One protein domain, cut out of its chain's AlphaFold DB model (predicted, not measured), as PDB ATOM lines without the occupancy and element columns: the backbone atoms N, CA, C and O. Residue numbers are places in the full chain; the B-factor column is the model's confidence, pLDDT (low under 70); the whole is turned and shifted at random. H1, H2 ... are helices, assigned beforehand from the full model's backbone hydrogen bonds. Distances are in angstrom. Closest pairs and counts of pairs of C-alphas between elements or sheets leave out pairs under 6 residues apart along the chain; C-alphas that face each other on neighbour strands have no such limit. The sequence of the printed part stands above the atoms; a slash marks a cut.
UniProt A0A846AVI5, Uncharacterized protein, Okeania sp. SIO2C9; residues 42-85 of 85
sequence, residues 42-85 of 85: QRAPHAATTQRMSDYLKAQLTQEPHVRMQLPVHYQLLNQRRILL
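AT A GLANCE: This is residues 42 to 85 of the 85 residues of an uncharacterized protein of Okeania sp. SIO2C9 (UniProt A0A846AVI5). One long helix, H1, makes one side of a flat, loose model; the chain then folds back beside it as a long loop, makes one short helical turn, H2, at the far side, and its tail curls back toward the loop. The printed part has 44 residues, with two named helices, H1 then H2, and no named strand. The class is all helix, though 21 of the 44 residues are in named elements. It is loose, with a radius of gyration of the C-alphas of 12.3 A, and spans 34 by 25 by 8 A.

IN THESE COORDINATES: Find C-alpha 44 at (-28.489, 4.278, 47.369); from there H1, residues 44 to 60, runs 24.6 A to C-alpha 60 at (-26.935, 24.733, 33.741). Further on, H2, residues 75 to 78, ends at (-26.896, 32.439, 54.860).

HOW THE PARTS SIT: H1 and H2 are apart, joined by a long link of 14 residues. In H1 every O i to N i+4 pair is within hydrogen-bond range; H2 is too short for such a pair.

THE WHOLE: The C-alphas farthest apart, of Ala 44 and Gln 80, are 34.3 A apart. The printed part has no cut. Look for pLDDT under 70 at residues 64 to 65 and 77 to 85.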
ATOM      1  N   GLN A  42     -29.029   8.283  54.148       83.88
ATOM      2  CA  GLN A  42     -29.002   8.360  52.696       83.88
ATOM      3  C   GLN A  42     -28.830   6.966  52.081       83.88
ATOM      4  O   GLN A  42     -27.742   6.399  52.044       83.88
ATOM      5  N   ARG A  43     -29.928   6.402  51.569       87.88
ATOM      6  CA  ARG A  43     -29.915   5.121  50.839       87.88
ATOM      7  C   ARG A  43     -29.461   5.306  49.389       87.88
ATOM      8  O   ARG A  43     -29.576   6.396  48.835       87.88
ATOM      9  N   ALA A  44     -29.025   4.227  48.735       88.50
ATOM     10  CA  ALA A  44     -28.489   4.278  47.369       88.50
ATOM     11  C   ALA A  44     -29.393   5.002  46.335       88.50
ATOM     12  O   ALA A  44     -28.867   5.828  45.587       88.50
ATOM     13  N   PRO A  45     -30.732   4.813  46.307       89.44
ATOM     14  CA  PRO A  45     -31.599   5.576  45.400       89.44
ATOM     15  C   PRO A  45     -31.629   7.083  45.702       89.44
ATOM     16  O   PRO A  45     -31.668   7.906  44.785       89.44
ATOM     17  N   HIS A  46     -31.570   7.444  46.989       86.38
ATOM     18  CA  HIS A  46     -31.512   8.834  47.451       86.38
ATOM     19  C   HIS A  46     -30.194   9.492  47.039       86.38
ATOM     20  O   HIS A  46     -30.193  10.599  46.502       86.38
ATOM     21  N   ALA A  47     -29.075   8.782  47.216       88.38
ATOM     22  CA  ALA A  47     -27.753   9.225  46.779       88.38
ATOM     23  C   ALA A  47     -27.695   9.450  45.263       88.38
ATOM     24  O   ALA A  47     -27.308  10.527  44.816       88.38
ATOM     25  N   ALA A  48     -28.156   8.478  44.469       90.56
ATOM     26  CA  ALA A  48     -28.137   8.574  43.011       90.56
ATOM     27  C   ALA A  48     -28.982   9.747  42.493       90.56
ATOM     28  O   ALA A  48     -28.547  10.485  41.610       90.56
ATOM     29  N   THR A  49     -30.177   9.939  43.058       91.88
ATOM     30  CA  THR A  49     -31.062  11.052  42.686       91.88
ATOM     31  C   THR A  49     -30.436  12.398  43.038       91.88
ATOM     32  O   THR A  49     -30.382  13.289  42.190       91.88
ATOM     33  N   THR A  50     -29.904  12.528  44.258       90.38
ATOM     34  CA  THR A  50     -29.264  13.768  44.722       90.38
ATOM     35  C   THR A  50     -28.050  14.119  43.859       90.38
ATOM     36  O   THR A  50     -27.906  15.267  43.440       90.38
ATOM     37  N   GLN A  51     -27.210  13.131  43.538       90.25
ATOM     38  CA  GLN A  51     -26.017  13.334  42.717       90.25
ATOM     39  C   GLN A  51     -26.376  13.791  41.300       90.25
ATOM     40  O   GLN A  51     -25.878  14.817  40.845       90.25
ATOM     41  N   ARG A  52     -27.304  13.093  40.629       92.44
ATOM     42  CA  ARG A  52     -27.746  13.452  39.269       92.44
ATOM     43  C   ARG A  52     -28.317  14.865  39.204       92.44
ATOM     44  O   ARG A  52     -28.041  15.589  38.253       92.44
ATOM     45  N   MET A  53     -29.090  15.260  40.216       90.44
ATOM     46  CA  MET A  53     -29.621  16.619  40.301       90.44
ATOM     47  C   MET A  53     -28.501  17.650  40.475       90.44
ATOM     48  O   MET A  53     -28.511  18.683  39.811       90.44
ATOM     49  N   SER A  54     -27.508  17.355  41.322       89.38
ATOM     50  CA  SER A  54     -26.335  18.218  41.504       89.38
ATOM     51  C   SER A  54     -25.585  18.442  40.195       89.38
ATOM     52  O   SER A  54     -25.269  19.581  39.855       89.38
ATOM     53  N   ASP A  55     -25.321  17.365  39.458       89.06
ATOM     54  CA  ASP A  55     -24.568  17.413  38.206       89.06
ATOM     55  C   ASP A  55     -25.336  18.192  37.133       89.06
ATOM     56  O   ASP A  55     -24.758  19.026  36.435       89.06
ATOM     57  N   TYR A  56     -26.656  17.994  37.062       90.44
ATOM     58  CA  TYR A  56     -27.527  18.753  36.173       90.44
ATOM     59  C   TYR A  56     -27.504  20.257  36.482       90.44
ATOM     60  O   TYR A  56     -27.284  21.064  35.580       90.44
ATOM     61  N   LEU A  57     -27.683  20.649  37.750       87.06
ATOM     62  CA  LEU A  57     -27.680  22.061  38.150       87.06
ATOM     63  C   LEU A  57     -26.334  22.734  37.871       87.06
ATOM     64  O   LEU A  57     -26.302  23.831  37.315       87.06
ATOM     65  N   LYS A  58     -25.221  22.060  38.182       85.12
ATOM     66  CA  LYS A  58     -23.870  22.560  37.877       85.12
ATOM     67  C   LYS A  58     -23.664  22.799  36.383       85.12
ATOM     68  O   LYS A  58     -23.007  23.765  36.020       85.12
ATOM     69  N   ALA A  59     -24.225  21.947  35.525       86.56
ATOM     70  CA  ALA A  59     -24.117  22.105  34.077       86.56
ATOM     71  C   ALA A  59     -24.947  23.283  33.532       86.56
ATOM     72  O   ALA A  59     -24.575  23.870  32.519       86.56
ATOM     73  N   GLN A  60     -26.069  23.627  34.175       87.88
ATOM     74  CA  GLN A  60     -26.935  24.733  33.741       87.88
ATOM     75  C   GLN A  60     -26.464  26.100  34.255       87.88
ATOM     76  O   GLN A  60     -26.664  27.123  33.598       87.88
ATOM     77  N   LEU A  61     -25.845  26.136  35.433       85.94
ATOM     78  CA  LEU A  61     -25.397  27.369  36.061       85.94
ATOM     79  C   LEU A  61     -24.012  27.772  35.513       85.94
ATOM     80  O   LEU A  61     -22.985  27.201  35.861       85.94
ATOM     81  N   THR A  62     -23.981  28.767  34.629       71.62
ATOM     82  CA  THR A  62     -22.793  29.151  33.838       71.62
ATOM     83  C   THR A  62     -21.930  30.260  34.455       71.62
ATOM     84  O   THR A  62     -20.865  30.560  33.920       71.62
ATOM     85  N   GLN A  63     -22.349  30.869  35.571       70.56
ATOM     86  CA  GLN A  63     -21.646  31.976  36.240       70.56
ATOM     87  C   GLN A  63     -21.370  31.619  37.709       70.56
ATOM     88  O   GLN A  63     -22.250  31.772  38.551       70.56
ATOM     89  N   GLU A  64     -20.175  31.085  37.985       65.38
ATOM     90  CA  GLU A  64     -19.640  30.755  39.326       65.38
ATOM     91  C   GLU A  64     -20.655  30.223  40.370       65.38
ATOM     92  O   GLU A  64     -20.762  30.757  41.480       65.38
ATOM     93  N   PRO A  65     -21.420  29.160  40.078       66.25
ATOM     94  CA  PRO A  65     -22.374  28.643  41.048       66.25
ATOM     95  C   PRO A  65     -21.686  27.879  42.180       66.25
ATOM     96  O   PRO A  65     -20.930  26.929  41.963       66.25
ATOM     97  N   HIS A  66     -22.027  28.231  43.417       73.50
ATOM     98  CA  HIS A  66     -21.656  27.451  44.591       73.50
ATOM     99  C   HIS A  66     -22.793  26.492  44.976       73.50
ATOM    100  O   HIS A  66     -23.572  26.767  45.885       73.50
ATOM    101  N   VAL A  67     -22.884  25.355  44.277       78.50
ATOM    102  CA  VAL A  67     -23.899  24.320  44.548       78.50
ATOM    103  C   VAL A  67     -23.502  23.504  45.781       78.50
ATOM    104  O   VAL A  67     -22.496  22.788  45.762       78.50
ATOM    105  N   ARG A  68     -24.310  23.569  46.846       80.88
ATOM    106  CA  ARG A  68     -24.138  22.772  48.075       80.88
ATOM    107  C   ARG A  68     -25.274  21.767  48.206       80.88
ATOM    108  O   ARG A  68     -26.407  22.147  48.474       80.88
ATOM    109  N   MET A  69     -24.963  20.483  48.083       83.94
ATOM    110  CA  MET A  69     -25.952  19.417  48.257       83.94
ATOM    111  C   MET A  69     -25.792  18.772  49.623       83.94
ATOM    112  O   MET A  69     -24.727  18.235  49.912       83.94
ATOM    113  N   GLN A  70     -26.853  18.803  50.434       80.88
ATOM    114  CA  GLN A  70     -26.937  18.057  51.700       80.88
ATOM    115  C   GLN A  70     -25.783  18.342  52.671       80.88
ATOM    116  O   GLN A  70     -25.324  17.467  53.397       80.88
ATOM    117  N   LEU A  71     -25.303  19.588  52.675       83.75
ATOM    118  CA  LEU A  71     -24.307  20.056  53.629       83.75
ATOM    119  C   LEU A  71     -24.991  20.856  54.742       83.75
ATOM    120  O   LEU A  71     -25.943  21.584  54.445       83.75
ATOM    121  N   PRO A  72     -24.465  20.817  55.982       82.50
ATOM    122  CA  PRO A  72     -24.990  21.617  57.077       82.50
ATOM    123  C   PRO A  72     -25.105  23.091  56.699       82.50
ATOM    124  O   PRO A  72     -24.209  23.685  56.076       82.50
ATOM    125  N   VAL A  73     -26.224  23.684  57.100       85.62
ATOM    126  CA  VAL A  73     -26.568  25.053  56.762       85.62
ATOM    127  C   VAL A  73     -27.107  25.787  57.979       85.62
ATOM    128  O   VAL A  73     -28.052  25.356  58.629       85.62
ATOM    129  N   HIS A  74     -26.504  26.934  58.278       85.62
ATOM    130  CA  HIS A  74     -27.005  27.835  59.306       85.62
ATOM    131  C   HIS A  74     -27.746  28.981  58.628       85.62
ATOM    132  O   HIS A  74     -27.141  29.882  58.046       85.62
ATOM    133  N   TYR A  75     -29.073  28.953  58.719       76.44
ATOM    134  CA  TYR A  75     -29.956  29.900  58.036       76.44
ATOM    135  C   TYR A  75     -29.628  31.381  58.326       76.44
ATOM    136  O   TYR A  75     -29.597  32.209  57.418       76.44
ATOM    137  N   GLN A  76     -29.299  31.720  59.576       70.62
ATOM    138  CA  GLN A  76     -28.965  33.097  59.970       70.62
ATOM    139  C   GLN A  76     -27.644  33.603  59.364       70.62
ATOM    140  O   GLN A  76     -27.492  34.808  59.161       70.62
ATOM    141  N   LEU A  77     -26.704  32.701  59.055       67.31
ATOM    142  CA  LEU A  77     -25.449  33.039  58.374       67.31
ATOM    143  C   LEU A  77     -25.641  33.145  56.855       67.31
ATOM    144  O   LEU A  77     -24.985  33.961  56.210       67.31
ATOM    145  N   LEU A  78     -26.567  32.367  56.285       62.50
ATOM    146  CA  LEU A  78     -26.896  32.439  54.860       62.50
ATOM    147  C   LEU A  78     -27.600  33.735  54.468       62.50
ATOM    148  O   LEU A  78     -27.305  34.274  53.409       62.50
ATOM    149  N   ASN A  79     -28.480  34.288  55.303       58.50
ATOM    150  CA  ASN A  79     -29.190  35.521  54.939       58.50
ATOM    151  C   ASN A  79     -28.245  36.737  54.763       58.50
ATOM    152  O   ASN A  79     -28.637  37.769  54.230       58.50
ATOM    153  N   GLN A  80     -26.983  36.608  55.190       54.12
ATOM    154  CA  GLN A  80     -25.937  37.623  55.044       54.12
ATOM    155  C   GLN A  80     -25.051  37.411  53.803       54.12
ATOM    156  O   GLN A  80     -24.291  38.304  53.435       54.12
ATOM    157  N   ARG A  81     -25.125  36.248  53.140       51.19
ATOM    158  CA  ARG A  81     -24.332  35.910  51.949       51.19
ATOM    159  C   ARG A  81     -25.266  35.378  50.869       51.19
ATOM    160  O   ARG A  81     -25.816  34.299  51.030       51.19
ATOM    161  N   ARG A  82     -25.432  36.114  49.763       48.09
ATOM    162  CA  ARG A  82     -26.162  35.661  48.563       48.09
ATOM    163  C   ARG A  82     -25.596  34.317  48.075       48.09
ATOM    164  O   ARG A  82     -24.646  34.296  47.303       48.09
ATOM    165  N   ILE A  83     -26.157  33.211  48.548       49.16
ATOM    166  CA  ILE A  83     -25.848  31.847  48.122       49.16
ATOM    167  C   ILE A  83     -27.141  31.320  47.505       49.16
ATOM    168  O   ILE A  83     -28.161  31.229  48.185       49.16
ATOM    169  N   LEU A  84     -27.108  31.068  46.200       48.75
ATOM    170  CA  LEU A  84     -28.208  30.442  45.470       48.75
ATOM    171  C   LEU A  84     -28.066  28.919  45.582       48.75
ATOM    172  O   LEU A  84     -26.957  28.399  45.460       48.75
ATOM    173  N   LEU A  85     -29.190  28.261  45.882       47.31
ATOM    174  CA  LEU A  85     -29.359  26.805  45.954       47.31
ATOM    175  C   LEU A  85     -29.182  26.150  44.579       47.31
ATOM    176  O   LEU A  85     -29.676  26.742  43.592       47.31
TER     177      LEU A  85